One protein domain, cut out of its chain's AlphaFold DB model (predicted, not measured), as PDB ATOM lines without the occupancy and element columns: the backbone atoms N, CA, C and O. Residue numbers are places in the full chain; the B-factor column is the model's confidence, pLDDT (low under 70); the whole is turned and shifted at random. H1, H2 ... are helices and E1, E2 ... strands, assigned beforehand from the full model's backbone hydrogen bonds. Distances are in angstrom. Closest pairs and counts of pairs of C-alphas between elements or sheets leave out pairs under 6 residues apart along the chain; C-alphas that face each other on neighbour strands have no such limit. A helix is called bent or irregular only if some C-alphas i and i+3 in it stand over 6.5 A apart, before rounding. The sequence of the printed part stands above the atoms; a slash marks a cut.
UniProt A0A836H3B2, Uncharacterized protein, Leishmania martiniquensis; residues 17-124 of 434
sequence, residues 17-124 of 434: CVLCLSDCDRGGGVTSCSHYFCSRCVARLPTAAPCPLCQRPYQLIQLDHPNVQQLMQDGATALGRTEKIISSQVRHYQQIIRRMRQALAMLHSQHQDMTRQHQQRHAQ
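Overview. This is residues 17 to 124 of the 434 residues of an uncharacterized protein of Leishmania martiniquensis (UniProt A0A836H3B2). A small head of loops, built round the tiny sheet of E1 and E2 with the short helix H1 near it, stands beside the first part of one very long helix, H3. After the head the chain turns through H2, folds back past the head as H3, and sticks out far beyond it as a free arm, residues 93 to 124. The printed part has 108 residues, with three named helices and two named strands in the order E1, H1, E2, H2, H3; the strands are antiparallel neighbours, in the order E1 - E2, and the class is mostly helix. The whole is extended, with a radius of gyration of the C-alphas of 21.4 A and spans of 75 by 29 by 25 A, the arm of H3 making the length.

Along the chain. Find C-alpha 29 at (-45.617, 114.913, -0.594); there E1 begins, residues 29 to 31, 6.5 A long. Its neighbour E2 is residues 60 to 62, 6.2 A long. Look between them for H1, residues 39 to 42, 5.0 A long. After E2 comes H2, residues 68 to 71, 4.9 A long. Then find C-alpha 75 at (-58.010, 124.540, -11.792); from there H3, residues 75 to 124, runs 72.9 A to C-alpha 124 at (14.879, 123.104, -10.012), and it is not bent.

Arrangement. Begin at the sheet, where E1 and E2 are antiparallel, with 154 degrees between their directions. The C-alphas of Gly 29 and Gln 62 face each other at 4.0 A; N 30 and O 61 are 2.9 A apart and N 61 and O 30 are 2.8 A apart, within hydrogen-bond range. Residues 29 to 30 of E1 also pair with residues 36 to 37, antiparallel. The closest C-alphas of E1 and H1 are those of Gly 29 and Val 42, 6.9 A apart. Those of E2 and H2 are Gln 62 and Val 68, 7.8 A apart. H2 and H3 are close but not clearly touching; their closest C-alphas, of Leu 71 and Ala 78, are 7.0 A apart. H3 is apart from E1, E2 and H1. In H3 every O i to N i+4 pair is within hydrogen-bond range; H1 and H2 are too short for such a pair, and each has its one O i to N i+3 pair within range.

Size, cuts and confidence. The two C-alphas farthest apart are those of Gln 73 and Gln 124, at 76.0 A. Residues 69 to 77 and 93 to 124 stand free; without them the body has 67 residues and spans 28 by 28 by 23 A. The printed part has no cut. The link from H1 to E2, 17 residues, is long. Mean pLDDT of the printed part is 88.1; look for values under 70 at residues 67 to 72.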
ATOM      1  N   CYS A  17     -36.907 115.227  -5.448       90.06
ATOM      2  CA  CYS A  17     -36.965 115.405  -4.006       90.06
ATOM      3  C   CYS A  17     -35.853 116.338  -3.533       90.06
ATOM      4  O   CYS A  17     -34.677 116.104  -3.797       90.06
ATOM      5  N   VAL A  18     -36.209 117.359  -2.753       87.56
ATOM      6  CA  VAL A  18     -35.233 118.371  -2.335       87.56
ATOM      7  C   VAL A  18     -34.254 117.864  -1.257       87.56
ATOM      8  O   VAL A  18     -33.197 118.454  -1.068       87.56
ATOM      9  N   LEU A  19     -34.554 116.756  -0.563       88.81
ATOM     10  CA  LEU A  19     -33.633 116.172   0.426       88.81
ATOM     11  C   LEU A  19     -32.583 115.255  -0.196       88.81
ATOM     12  O   LEU A  19     -31.405 115.382   0.124       88.81
ATOM     13  N   CYS A  20     -32.991 114.321  -1.058       91.00
ATOM     14  CA  CYS A  20     -32.057 113.374  -1.671       91.00
ATOM     15  C   CYS A  20     -31.559 113.806  -3.054       91.00
ATOM     16  O   CYS A  20     -30.685 113.141  -3.604       91.00
ATOM     17  N   LEU A  21     -32.118 114.880  -3.625       84.94
ATOM     18  CA  LEU A  21     -31.768 115.414  -4.946       84.94
ATOM     19  C   LEU A  21     -31.820 114.357  -6.062       84.94
ATOM     20  O   LEU A  21     -31.070 114.430  -7.029       84.94
ATOM     21  N   SER A  22     -32.680 113.350  -5.904       84.44
ATOM     22  CA  SER A  22     -32.837 112.235  -6.840       84.44
ATOM     23  C   SER A  22     -34.204 112.286  -7.520       84.44
ATOM     24  O   SER A  22     -35.176 112.755  -6.913       84.44
ATOM     25  N   ASP A  23     -34.288 111.735  -8.730       79.62
ATOM     26  CA  ASP A  23     -35.558 111.431  -9.392       79.62
ATOM     27  C   ASP A  23     -36.275 110.353  -8.583       79.62
ATOM     28  O   ASP A  23     -35.775 109.238  -8.407       79.62
ATOM     29  N   CYS A  24     -37.407 110.718  -7.994       85.06
ATOM     30  CA  CYS A  24     -38.109 109.853  -7.061       85.06
ATOM     31  C   CYS A  24     -39.493 109.461  -7.566       85.06
ATOM     32  O   CYS A  24     -40.036 110.025  -8.515       85.06
ATOM     33  N   ASP A  25     -40.065 108.479  -6.879       83.31
ATOM     34  CA  ASP A  25     -41.433 108.037  -7.062       83.31
ATOM     35  C   ASP A  25     -42.440 109.173  -6.850       83.31
ATOM     36  O   ASP A  25     -42.182 110.139  -6.133       83.31
ATOM     37  N   ARG A  26     -43.603 109.041  -7.496       79.12
ATOM     38  CA  ARG A  26     -44.690 110.031  -7.467       79.12
ATOM     39  C   ARG A  26     -45.425 110.097  -6.130       79.12
ATOM     40  O   ARG A  26     -46.023 111.129  -5.845       79.12
ATOM     41  N   GLY A  27     -45.288 109.067  -5.294       87.50
ATOM     42  CA  GLY A  27     -45.912 108.972  -3.973       87.50
ATOM     43  C   GLY A  27     -45.295 109.846  -2.888       87.50
ATOM     44  O   GLY A  27     -45.414 109.568  -1.696       87.50
ATOM     45  N   GLY A  28     -44.586 110.900  -3.288       91.31
ATOM     46  CA  GLY A  28     -44.101 111.915  -2.374       91.31
ATOM     47  C   GLY A  28     -45.197 112.851  -1.862       91.31
ATOM     48  O   GLY A  28     -46.388 112.714  -2.140       91.31
ATOM     49  N   GLY A  29     -44.765 113.848  -1.100       91.62
ATOM     50  CA  GLY A  29     -45.617 114.913  -0.594       91.62
ATOM     51  C   GLY A  29     -45.065 116.290  -0.929       91.62
ATOM     52  O   GLY A  29     -43.849 116.505  -0.969       91.62
ATOM     53  N   VAL A  30     -45.969 117.240  -1.151       90.69
ATOM     54  CA  VAL A  30     -45.640 118.660  -1.293       90.69
ATOM     55  C   VAL A  30     -46.025 119.373  -0.011       90.69
ATOM     56  O   VAL A  30     -47.114 119.203   0.529       90.69
ATOM     57  N   THR A  31     -45.114 120.186   0.494       91.88
ATOM     58  CA  THR A  31     -45.361 121.010   1.676       91.88
ATOM     59  C   THR A  31     -46.122 122.284   1.329       91.88
ATOM     60  O   THR A  31     -46.052 122.768   0.201       91.88
ATOM     61  N   SER A  32     -46.796 122.894   2.304       89.38
ATOM     62  CA  SER A  32     -47.463 124.198   2.133       89.38
ATOM     63  C   SER A  32     -46.512 125.326   1.705       89.38
ATOM     64  O   SER A  32     -46.941 126.292   1.082       89.38
ATOM     65  N   CYS A  33     -45.207 125.185   1.970       88.62
ATOM     66  CA  CYS A  33     -44.149 126.062   1.462       88.62
ATOM     67  C   CYS A  33     -43.610 125.656   0.072       88.62
ATOM     68  O   CYS A  33     -42.582 126.170  -0.363       88.62
ATOM     69  N   SER A  34     -44.309 124.762  -0.631       87.25
ATOM     70  CA  SER A  34     -44.037 124.331  -2.009       87.25
ATOM     71  C   SER A  34     -42.720 123.573  -2.215       87.25
ATOM     72  O   SER A  34     -42.166 123.582  -3.314       87.25
ATOM     73  N   HIS A  35     -42.226 122.875  -1.191       89.00
ATOM     74  CA  HIS A  35     -41.104 121.941  -1.329       89.00
ATOM     75  C   HIS A  35     -41.601 120.501  -1.459       89.00
ATOM     76  O   HIS A  35     -42.461 120.080  -0.679       89.00
ATOM     77  N   TYR A  36     -41.044 119.765  -2.423       90.25
ATOM     78  CA  TYR A  36     -41.370 118.366  -2.686       90.25
ATOM     79  C   TYR A  36     -40.411 117.403  -1.974       90.25
ATOM     80  O   TYR A  36     -39.185 117.548  -2.040       90.25
ATOM     81  N   PHE A  37     -40.975 116.374  -1.348       92.81
ATOM     82  CA  PHE A  37     -40.248 115.294  -0.692       92.81
ATOM     83  C   PHE A  37     -40.739 113.955  -1.236       92.81
ATOM     84  O   PHE A  37     -41.942 113.729  -1.276       92.81
ATOM     85  N   CYS A  38     -39.835 113.058  -1.635       93.50
ATOM     86  CA  CYS A  38     -40.231 111.714  -2.054       93.50
ATOM     87  C   CYS A  38     -40.749 110.881  -0.887       93.50
ATOM     88  O   CYS A  38     -40.449 111.197   0.266       93.50
ATOM     89  N   SER A  39     -41.451 109.784  -1.177       93.38
ATOM     90  CA  SER A  39     -42.029 108.898  -0.155       93.38
ATOM     91  C   SER A  39     -40.992 108.461   0.891       93.38
ATOM     92  O   SER A  39     -41.227 108.554   2.096       93.38
ATOM     93  N   ARG A  40     -39.781 108.100   0.440       94.38
ATOM     94  CA  ARG A  40     -38.657 107.690   1.299       94.38
ATOM     95  C   ARG A  40     -38.194 108.796   2.239       94.38
ATOM     96  O   ARG A  40     -37.837 108.521   3.380       94.38
ATOM     97  N   CYS A  41     -38.145 110.032   1.748       94.06
ATOM     98  CA  CYS A  41     -37.735 111.178   2.551       94.06
ATOM     99  C   CYS A  41     -38.854 111.621   3.493       94.06
ATOM    100  O   CYS A  41     -38.575 111.929   4.646       94.06
ATOM    101  N   VAL A  42     -40.109 111.581   3.041       93.81
ATOM    102  CA  VAL A  42     -41.296 111.837   3.866       93.81
ATOM    103  C   VAL A  42     -41.357 110.885   5.054       93.81
ATOM    104  O   VAL A  42     -41.526 111.346   6.174       93.81
ATOM    105  N   ALA A  43     -41.137 109.584   4.842       93.62
ATOM    106  CA  ALA A  43     -41.148 108.588   5.915       93.62
ATOM    107  C   ALA A  43     -40.071 108.824   6.994       93.62
ATOM    108  O   ALA A  43     -40.174 108.299   8.098       93.62
ATOM    109  N   ARG A  44     -39.027 109.601   6.676       94.56
ATOM    110  CA  ARG A  44     -37.955 109.977   7.609       94.56
ATOM    111  C   ARG A  44     -38.178 111.341   8.258       94.56
ATOM    112  O   ARG A  44     -37.437 111.692   9.173       94.56
ATOM    113  N   LEU A  45     -39.137 112.128   7.768       91.44
ATOM    114  CA  LEU A  45     -39.415 113.452   8.306       91.44
ATOM    115  C   LEU A  45     -40.298 113.341   9.555       91.44
ATOM    116  O   LEU A  45     -41.306 112.633   9.527       91.44
ATOM    117  N   PRO A  46     -39.974 114.062  10.641       90.56
ATOM    118  CA  PRO A  46     -40.862 114.142  11.790       90.56
ATOM    119  C   PRO A  46     -42.154 114.866  11.397       90.56
ATOM    120  O   PRO A  46     -42.109 115.923  10.768       90.56
ATOM    121  N   THR A  47     -43.305 114.343  11.819       85.06
ATOM    122  CA  THR A  47     -44.636 114.851  11.438       85.06
ATOM    123  C   THR A  47     -44.894 116.301  11.869       85.06
ATOM    124  O   THR A  47     -45.725 116.974  11.270       85.06
ATOM    125  N   ALA A  48     -44.174 116.791  12.884       83.94
ATOM    126  CA  ALA A  48     -44.313 118.136  13.451       83.94
ATOM    127  C   ALA A  48     -43.053 119.014  13.296       83.94
ATOM    128  O   ALA A  48     -42.944 120.057  13.939       83.94
ATOM    129  N   ALA A  49     -42.075 118.601  12.482       90.44
ATOM    130  CA  ALA A  49     -40.866 119.396  12.278       90.44
ATOM    131  C   ALA A  49     -41.113 120.587  11.333       90.44
ATOM    132  O   ALA A  49     -41.952 120.503  10.434       90.44
ATOM    133  N   PRO A  50     -40.367 121.696  11.486       94.19
ATOM    134  CA  PRO A  50     -40.333 122.751  10.483       94.19
ATOM    135  C   PRO A  50     -39.698 122.244   9.183       94.19
ATOM    136  O   PRO A  50     -38.969 121.251   9.154       94.19
ATOM    137  N   CYS A  51     -39.976 122.933   8.078       92.44
ATOM    138  CA  CYS A  51     -39.489 122.524   6.768       92.44
ATOM    139  C   CYS A  51     -37.955 122.549   6.770       92.44
ATOM    140  O   CYS A  51     -37.393 123.611   7.037       92.44
ATOM    141  N   PRO A  52     -37.258 121.468   6.381       88.94
ATOM    142  CA  PRO A  52     -35.796 121.408   6.463       88.94
ATOM    143  C   PRO A  52     -35.080 122.445   5.581       88.94
ATOM    144  O   PRO A  52     -33.882 122.658   5.730       88.94
ATOM    145  N   LEU A  53     -35.801 123.089   4.656       88.81
ATOM    146  CA  LEU A  53     -35.246 124.065   3.717       88.81
ATOM    147  C   LEU A  53     -35.480 125.508   4.141       88.81
ATOM    148  O   LEU A  53     -34.572 126.325   4.061       88.81
ATOM    149  N   CYS A  54     -36.705 125.833   4.555       91.00
ATOM    150  CA  CYS A  54     -37.083 127.208   4.888       91.00
ATOM    151  C   CYS A  54     -37.363 127.428   6.376       91.00
ATOM    152  O   CYS A  54     -37.674 128.549   6.762       91.00
ATOM    153  N   GLN A  55     -37.286 126.372   7.190       94.75
ATOM    154  CA  GLN A  55     -37.559 126.364   8.629       94.75
ATOM    155  C   GLN A  55     -38.962 126.861   9.022       94.75
ATOM    156  O   GLN A  55     -39.225 127.137  10.188       94.75
ATOM    157  N   ARG A  56     -39.896 126.956   8.067       94.06
ATOM    158  CA  ARG A  56     -41.286 127.349   8.329       94.06
ATOM    159  C   ARG A  56     -42.122 126.137   8.746       94.06
ATOM    160  O   ARG A  56     -41.893 125.052   8.197       94.06
ATOM    161  N   PRO A  57     -43.108 126.302   9.646       94.06
ATOM    162  CA  PRO A  57     -44.103 125.265   9.883       94.06
ATOM    163  C   PRO A  57     -44.807 124.947   8.562       94.06
ATOM    164  O   PRO A  57     -45.108 125.850   7.774       94.06
ATOM    165  N   TYR A  58     -45.027 123.665   8.290       91.94
ATOM    166  CA  TYR A  58     -45.634 123.235   7.039       91.94
ATOM    167  C   TYR A  58     -46.701 122.175   7.255       91.94
ATOM    168  O   TYR A  58     -46.651 121.396   8.199       91.94
ATOM    169  N   GLN A  59     -47.645 122.130   6.321       92.00
ATOM    170  CA  GLN A  59     -48.548 120.997   6.157       92.00
ATOM    171  C   GLN A  59     -48.048 120.169   4.980       92.00
ATOM    172  O   GLN A  59     -47.752 120.730   3.921       92.00
ATOM    173  N   LEU A  60     -47.888 118.861   5.177       91.50
ATOM    174  CA  LEU A  60     -47.485 117.944   4.118       91.50
ATOM    175  C   LEU A  60     -48.729 117.383   3.436       91.50
ATOM    176  O   LEU A  60     -49.531 116.700   4.065       91.50
ATOM    177  N   ILE A  61     -48.860 117.643   2.144       89.50
ATOM    178  CA  ILE A  61     -49.932 117.111   1.312       89.50
ATOM    179  C   ILE A  61     -49.342 115.937   0.531       89.50
ATOM    180  O   ILE A  61     -48.509 116.147  -0.352       89.50
ATOM    181  N   GLN A  62     -49.724 114.707   0.882       90.44
ATOM    182  CA  GLN A  62     -49.325 113.513   0.130       90.44
ATOM    183  C   GLN A  62     -50.026 113.501  -1.228       90.44
ATOM    184  O   GLN A  62     -51.244 113.647  -1.284       90.44
ATOM    185  N   LEU A  63     -49.260 113.329  -2.306       82.50
ATOM    186  CA  LEU A  63     -49.782 113.403  -3.673       82.50
ATOM    187  C   LEU A  63     -50.605 112.170  -4.073       82.50
ATOM    188  O   LEU A  63     -51.492 112.294  -4.911       82.50
ATOM    189  N   ASP A  64     -50.366 111.022  -3.436       81.94
ATOM    190  CA  ASP A  64     -51.106 109.774  -3.685       81.94
ATOM    191  C   ASP A  64     -52.480 109.726  -2.988       81.94
ATOM    192  O   ASP A  64     -53.203 108.736  -3.101       81.94
ATOM    193  N   HIS A  65     -52.867 110.768  -2.245       77.75
ATOM    194  CA  HIS A  65     -54.130 110.764  -1.510       77.75
ATOM    195  C   HIS A  65     -55.309 111.192  -2.407       77.75
ATOM    196  O   HIS A  65     -55.216 112.217  -3.082       77.75
ATOM    197  N   PRO A  66     -56.460 110.488  -2.389       72.94
ATOM    198  CA  PRO A  66     -57.595 110.775  -3.280       72.94
ATOM    199  C   PRO A  66     -58.159 112.198  -3.112       72.94
ATOM    200  O   PRO A  66     -58.656 112.792  -4.065       72.94
ATOM    201  N   ASN A  67     -57.986 112.806  -1.933       65.56
ATOM    202  CA  ASN A  67     -58.381 114.193  -1.662       65.56
ATOM    203  C   ASN A  67     -57.567 115.244  -2.441       65.56
ATOM    204  O   ASN A  67     -57.997 116.391  -2.563       65.56
ATOM    205  N   VAL A  68     -56.419 114.877  -3.020       64.56
ATOM    206  CA  VAL A  68     -55.658 115.766  -3.915       64.56
ATOM    207  C   VAL A  68     -56.464 116.080  -5.175       64.56
ATOM    208  O   VAL A  68     -56.356 117.179  -5.713       64.56
ATOM    209  N   GLN A  69     -57.343 115.170  -5.600       64.38
ATOM    210  CA  GLN A  69     -58.216 115.384  -6.750       64.38
ATOM    211  C   GLN A  69     -59.204 116.532  -6.502       64.38
ATOM    212  O   GLN A  69     -59.458 117.312  -7.412       64.38
ATOM    213  N   GLN A  70     -59.683 116.702  -5.263       65.81
ATOM    214  CA  GLN A  70     -60.545 117.821  -4.867       65.81
ATOM    215  C   GLN A  70     -59.773 119.144  -4.798       65.81
ATOM    216  O   GLN A  70     -60.280 120.190  -5.192       65.81
ATOM    217  N   LEU A  71     -58.501 119.089  -4.401       59.94
ATOM    218  CA  LEU A  71     -57.583 120.229  -4.460       59.94
ATOM    219  C   LEU A  71     -57.269 120.664  -5.906       59.94
ATOM    220  O   LEU A  71     -56.870 121.805  -6.121       59.94
ATOM    221  N   MET A  72     -57.440 119.762  -6.879       61.62
ATOM    222  CA  MET A  72     -57.325 120.051  -8.311       61.62
ATOM    223  C   MET A  72     -58.640 120.496  -8.969       61.62
ATOM    224  O   MET A  72     -58.608 120.901 -10.128       61.62
ATOM    225  N   GLN A  73     -59.785 120.430  -8.274       70.75
ATOM    226  CA  GLN A  73     -61.074 120.857  -8.845       70.75
ATOM    227  C   GLN A  73     -61.131 122.372  -9.071       70.75
ATOM    228  O   GLN A  73     -61.791 122.828 -10.000       70.75
ATOM    229  N   ASP A  74     -60.383 123.149  -8.288       79.88
ATOM    230  CA  ASP A  74     -60.113 124.547  -8.599       79.88
ATOM    231  C   ASP A  74     -58.860 124.641  -9.484       79.88
ATOM    232  O   ASP A  74     -57.720 124.769  -9.023       79.88
ATOM    233  N   GLY A  75     -59.081 124.526 -10.796       76.19
ATOM    234  CA  GLY A  75     -58.010 124.540 -11.792       76.19
ATOM    235  C   GLY A  75     -57.128 125.791 -11.717       76.19
ATOM    236  O   GLY A  75     -55.925 125.698 -11.962       76.19
ATOM    237  N   ALA A  76     -57.678 126.942 -11.313       81.75
ATOM    238  CA  ALA A  76     -56.915 128.183 -11.196       81.75
ATOM    239  C   ALA A  76     -55.915 128.124 -10.032       81.75
ATOM    240  O   ALA A  76     -54.736 128.455 -10.205       81.75
ATOM    241  N   THR A  77     -56.336 127.644  -8.855       79.31
ATOM    242  CA  THR A  77     -55.408 127.488  -7.722       79.31
ATOM    243  C   THR A  77     -54.425 126.341  -7.931       79.31
ATOM    244  O   THR A  77     -53.259 126.471  -7.538       79.31
ATOM    245  N   ALA A  78     -54.831 125.256  -8.594       77.06
ATOM    246  CA  ALA A  78     -53.936 124.158  -8.958       77.06
ATOM    247  C   ALA A  78     -52.830 124.609  -9.931       77.06
ATOM    248  O   ALA A  78     -51.647 124.331  -9.694       77.06
ATOM    249  N   LEU A  79     -53.183 125.368 -10.975       82.25
ATOM    250  CA  LEU A  79     -52.218 125.947 -11.914       82.25
ATOM    251  C   LEU A  79     -51.279 126.933 -11.214       82.25
ATOM    252  O   LEU A  79     -50.063 126.793 -11.334       82.25
ATOM    253  N   GLY A  80     -51.811 127.848 -10.395       85.50
ATOM    254  CA  GLY A  80     -50.989 128.811  -9.654       85.50
ATOM    255  C   GLY A  80     -50.021 128.155  -8.658       85.50
ATOM    256  O   GLY A  80     -48.907 128.638  -8.443       85.50
ATOM    257  N   ARG A  81     -50.396 127.019  -8.052       78.88
ATOM    258  CA  ARG A  81     -49.484 126.225  -7.204       78.88
ATOM    259  C   ARG A  81     -48.422 125.509  -8.031       78.88
ATOM    260  O   ARG A  81     -47.253 125.520  -7.648       78.88
ATOM    261  N   THR A  82     -48.815 124.930  -9.159       76.31
ATOM    262  CA  THR A  82     -47.901 124.234 -10.073       76.31
ATOM    263  C   THR A  82     -46.854 125.197 -10.629       76.31
ATOM    264  O   THR A  82     -45.661 124.901 -10.573       76.31
ATOM    265  N   GLU A  83     -47.263 126.395 -11.047       85.81
ATOM    266  CA  GLU A  83     -46.364 127.459 -11.500       85.81
ATOM    267  C   GLU A  83     -45.342 127.845 -10.420       85.81
ATOM    268  O   GLU A  83     -44.145 127.958 -10.702       85.81
ATOM    269  N   LYS A  84     -45.780 127.993  -9.162       82.00
ATOM    270  CA  LYS A  84     -44.884 128.294  -8.031       82.00
ATOM    271  C   LYS A  84     -43.878 127.172  -7.776       82.00
ATOM    272  O   LYS A  84     -42.706 127.468  -7.532       82.00
ATOM    273  N   ILE A  85     -44.306 125.910  -7.849       79.38
ATOM    274  CA  ILE A  85     -43.426 124.742  -7.688       79.38
ATOM    275  C   ILE A  85     -42.392 124.705  -8.816       79.38
ATOM    276  O   ILE A  85     -41.198 124.627  -8.530       79.38
ATOM    277  N   ILE A  86     -42.825 124.846 -10.074       81.00
ATOM    278  CA  ILE A  86     -41.933 124.874 -11.242       81.00
ATOM    279  C   ILE A  86     -40.938 126.032 -11.119       81.00
ATOM    280  O   ILE A  86     -39.732 125.829 -11.239       81.00
ATOM    281  N   SER A  87     -41.408 127.236 -10.788       84.38
ATOM    282  CA  SER A  87     -40.547 128.411 -10.603       84.38
ATOM    283  C   SER A  87     -39.521 128.214  -9.484       84.38
ATOM    284  O   SER A  87     -38.363 128.618  -9.612       84.38
ATOM    285  N   SER A  88     -39.927 127.586  -8.376       79.75
ATOM    286  CA  SER A  88     -39.028 127.246  -7.271       79.75
ATOM    287  C   SER A  88     -37.961 126.239  -7.705       79.75
ATOM    288  O   SER A  88     -36.772 126.463  -7.471       79.75
ATOM    289  N   GLN A  89     -38.365 125.185  -8.419       79.44
ATOM    290  CA  GLN A  89     -37.450 124.180  -8.958       79.44
ATOM    291  C   GLN A  89     -36.460 124.787  -9.955       79.44
ATOM    292  O   GLN A  89     -35.259 124.567  -9.823       79.44
ATOM    293  N   VAL A  90     -36.918 125.619 -10.895       86.81
ATOM    294  CA  VAL A  90     -36.042 126.305 -11.860       86.81
ATOM    295  C   VAL A  90     -35.002 127.167 -11.141       86.81
ATOM    296  O   VAL A  90     -33.811 127.071 -11.448       86.81
ATOM    297  N   ARG A  91     -35.406 127.962 -10.139       86.31
ATOM    298  CA  ARG A  91     -34.460 128.754  -9.329       86.31
ATOM    299  C   ARG A  91     -33.456 127.868  -8.591       86.31
ATOM    300  O   ARG A  91     -32.268 128.192  -8.559       86.31
ATOM    301  N   HIS A  92     -33.913 126.747  -8.038       81.19
ATOM    302  CA  HIS A  92     -33.054 125.790  -7.350       81.19
ATOM    303  C   HIS A  92     -32.010 125.171  -8.294       81.19
ATOM    304  O   HIS A  92     -30.818 125.203  -7.982       81.19
ATOM    305  N   TYR A  93     -32.409 124.713  -9.486       85.44
ATOM    306  CA  TYR A  93     -31.467 124.202 -10.489       85.44
ATOM    307  C   TYR A  93     -30.464 125.256 -10.933       85.44
ATOM    308  O   TYR A  93     -29.273 124.971 -11.024       85.44
ATOM    309  N   GLN A  94     -30.909 126.491 -11.167       92.25
ATOM    310  CA  GLN A  94     -29.995 127.578 -11.512       92.25
ATOM    311  C   GLN A  94     -28.964 127.817 -10.402       92.25
ATOM    312  O   GLN A  94     -27.790 128.046 -10.697       92.25
ATOM    313  N   GLN A  95     -29.365 127.728  -9.133       86.56
ATOM    314  CA  GLN A  95     -28.447 127.838  -8.002       86.56
ATOM    315  C   GLN A  95     -27.462 126.661  -7.939       86.56
ATOM    316  O   GLN A  95     -26.269 126.893  -7.736       86.56
ATOM    317  N   ILE A  96     -27.928 125.425  -8.155       84.94
ATOM    318  CA  ILE A  96     -27.065 124.236  -8.234       84.94
ATOM    319  C   ILE A  96     -26.052 124.397  -9.369       84.94
ATOM    320  O   ILE A  96     -24.854 124.276  -9.130       84.94
ATOM    321  N   ILE A  97     -26.498 124.758 -10.574       91.25
ATOM    322  CA  ILE A  97     -25.629 124.958 -11.741       91.25
ATOM    323  C   ILE A  97     -24.571 126.030 -11.451       91.25
ATOM    324  O   ILE A  97     -23.398 125.831 -11.766       91.25
ATOM    325  N   ARG A  98     -24.944 127.152 -10.818       94.06
ATOM    326  CA  ARG A  98     -23.978 128.190 -10.411       94.06
ATOM    327  C   ARG A  98     -22.932 127.640  -9.439       94.06
ATOM    328  O   ARG A  98     -21.745 127.865  -9.658       94.06
ATOM    329  N   ARG A  99     -23.350 126.888  -8.415       89.88
ATOM    330  CA  ARG A  99     -22.437 126.261  -7.441       89.88
ATOM    331  C   ARG A  99     -21.518 125.228  -8.098       89.88
ATOM    332  O   ARG A  99     -20.324 125.224  -7.822       89.88
ATOM    333  N   MET A 100     -22.040 124.406  -9.007       90.44
ATOM    334  CA  MET A 100     -21.242 123.434  -9.763       90.44
ATOM    335  C   MET A 100     -20.206 124.128 -10.650       90.44
ATOM    336  O   MET A 100     -19.045 123.728 -10.657       90.44
ATOM    337  N   ARG A 101     -20.582 125.210 -11.344       96.44
ATOM    338  CA  ARG A 101     -19.639 126.015 -12.140       96.44
ATOM    339  C   ARG A 101     -18.537 126.628 -11.276       96.44
ATOM    340  O   ARG A 101     -17.378 126.597 -11.675       96.44
ATOM    341  N   GLN A 102     -18.875 127.139 -10.091       94.75
ATOM    342  CA  GLN A 102     -17.887 127.654  -9.135       94.75
ATOM    343  C   GLN A 102     -16.934 126.553  -8.649       94.75
ATOM    344  O   GLN A 102     -15.724 126.762  -8.634       94.75
ATOM    345  N   ALA A 103     -17.453 125.368  -8.309       93.50
ATOM    346  CA  ALA A 103     -16.633 124.228  -7.901       93.50
ATOM    347  C   ALA A 103     -15.672 123.777  -9.014       93.50
ATOM    348  O   ALA A 103     -14.485 123.580  -8.757       93.50
ATOM    349  N   LEU A 104     -16.156 123.686 -10.257       97.56
ATOM    350  CA  LEU A 104     -15.326 123.363 -11.421       97.56
ATOM    351  C   LEU A 104     -14.231 124.412 -11.656       97.56
ATOM    352  O   LEU A 104     -13.089 124.041 -11.915       97.56
ATOM    353  N   ALA A 105     -14.546 125.703 -11.518       97.25
ATOM    354  CA  ALA A 105     -13.556 126.771 -11.649       97.25
ATOM    355  C   ALA A 105     -12.454 126.678 -10.577       97.25
ATOM    356  O   ALA A 105     -11.274 126.807 -10.899       97.25
ATOM    357  N   MET A 106     -12.819 126.392  -9.321       97.31
ATOM    358  CA  MET A 106     -11.844 126.192  -8.240       97.31
ATOM    359  C   MET A 106     -10.947 124.974  -8.491       97.31
ATOM    360  O   MET A 106      -9.727 125.090  -8.382       97.31
ATOM    361  N   LEU A 107     -11.526 123.831  -8.878       97.94
ATOM    362  CA  LEU A 107     -10.762 122.621  -9.210       97.94
ATOM    363  C   LEU A 107      -9.811 122.858 -10.387       97.94
ATOM    364  O   LEU A 107      -8.663 122.417 -10.359       97.94
ATOM    365  N   HIS A 108     -10.263 123.594 -11.405       97.94
ATOM    366  CA  HIS A 108      -9.425 123.950 -12.542       97.94
ATOM    367  C   HIS A 108      -8.240 124.833 -12.124       97.94
ATOM    368  O   HIS A 108      -7.110 124.554 -12.522       97.94
ATOM    369  N   SER A 109      -8.468 125.840 -11.271       98.00
ATOM    370  CA  SER A 109      -7.391 126.673 -10.715       98.00
ATOM    371  C   SER A 109      -6.376 125.837  -9.932       98.00
ATOM    372  O   SER A 109      -5.178 125.945 -10.175       98.00
ATOM    373  N   GLN A 110      -6.845 124.945  -9.055       98.19
ATOM    374  CA  GLN A 110      -5.969 124.063  -8.274       98.19
ATOM    375  C   GLN A 110      -5.116 123.159  -9.170       98.19
ATOM    376  O   GLN A 110      -3.921 122.995  -8.933       98.19
ATOM    377  N   HIS A 111      -5.708 122.595 -10.225       98.38
ATOM    378  CA  HIS A 111      -4.976 121.780 -11.191       98.38
ATOM    379  C   HIS A 111      -3.882 122.584 -11.909       98.38
ATOM    380  O   HIS A 111      -2.755 122.104 -12.067       98.38
ATOM    381  N   GLN A 112      -4.185 123.817 -12.325       98.62
ATOM    382  CA  GLN A 112      -3.190 124.704 -12.930       98.62
ATOM    383  C   GLN A 112      -2.049 125.028 -11.959       98.62
ATOM    384  O   GLN A 112      -0.883 124.947 -12.349       98.62
ATOM    385  N   ASP A 113      -2.356 125.338 -10.700       98.50
ATOM    386  CA  ASP A 113      -1.343 125.670  -9.694       98.50
ATOM    387  C   ASP A 113      -0.428 124.476  -9.389       98.50
ATOM    388  O   ASP A 113       0.796 124.627  -9.372       98.50
ATOM    389  N   MET A 114      -0.991 123.269  -9.254       98.50
ATOM    390  CA  MET A 114      -0.200 122.040  -9.106       98.50
ATOM    391  C   MET A 114       0.691 121.782 -10.324       98.50
ATOM    392  O   MET A 114       1.850 121.397 -10.171       98.50
ATOM    393  N   THR A 115       0.182 122.034 -11.532       98.62
ATOM    394  CA  THR A 115       0.952 121.870 -12.775       98.62
ATOM    395  C   THR A 115       2.144 122.829 -12.809       98.62
ATOM    396  O   THR A 115       3.268 122.406 -13.084       98.62
ATOM    397  N   ARG A 116       1.935 124.106 -12.457       98.81
ATOM    398  CA  ARG A 116       3.018 125.101 -12.354       98.81
ATOM    399  C   ARG A 116       4.039 124.708 -11.291       98.81
ATOM    400  O   ARG A 116       5.238 124.777 -11.542       98.81
ATOM    401  N   GLN A 117       3.578 124.251 -10.126       98.69
ATOM    402  CA  GLN A 117       4.465 123.800  -9.055       98.69
ATOM    403  C   GLN A 117       5.307 122.596  -9.495       98.69
ATOM    404  O   GLN A 117       6.507 122.552  -9.222       98.69
ATOM    405  N   HIS A 118       4.703 121.638 -10.199       98.62
ATOM    406  CA  HIS A 118       5.412 120.486 -10.744       98.62
ATOM    407  C   HIS A 118       6.482 120.912 -11.759       98.62
ATOM    408  O   HIS A 118       7.630 120.482 -11.658       98.62
ATOM    409  N   GLN A 119       6.144 121.807 -12.692       98.69
ATOM    410  CA  GLN A 119       7.100 122.351 -13.664       98.69
ATOM    411  C   GLN A 119       8.253 123.098 -12.984       98.69
ATOM    412  O   GLN A 119       9.410 122.909 -13.354       98.69
ATOM    413  N   GLN A 120       7.960 123.894 -11.954       98.75
ATOM    414  CA  GLN A 120       8.980 124.604 -11.186       98.75
ATOM    415  C   GLN A 120       9.928 123.636 -10.472       98.75
ATOM    416  O   GLN A 120      11.142 123.815 -10.540       98.75
ATOM    417  N   ARG A 121       9.397 122.591  -9.823       98.56
ATOM    418  CA  ARG A 121      10.224 121.555  -9.183       98.56
ATOM    419  C   ARG A 121      11.077 120.814 -10.203       98.56
ATOM    420  O   ARG A 121      12.261 120.619  -9.970       98.56
ATOM    421  N   HIS A 122      10.510 120.464 -11.355       98.62
ATOM    422  CA  HIS A 122      11.259 119.822 -12.431       98.62
ATOM    423  C   HIS A 122      12.410 120.710 -12.933       98.62
ATOM    424  O   HIS A 122      13.529 120.231 -13.100       98.62
ATOM    425  N   ALA A 123      12.170 122.012 -13.114       98.56
ATOM    426  CA  ALA A 123      13.210 122.968 -13.490       98.56
ATOM    427  C   ALA A 123      14.303 123.100 -12.413       98.56
ATOM    428  O   ALA A 123      15.485 123.157 -12.745       98.56
ATOM    429  N   GLN A 124      13.928 123.097 -11.129       98.56
ATOM    430  CA  GLN A 124      14.879 123.104 -10.012       98.56
ATOM    431  C   GLN A 124      15.733 121.833  -9.979       98.56
ATOM    432  O   GLN A 124      16.950 121.932  -9.844       98.56
TER     433      GLN A 124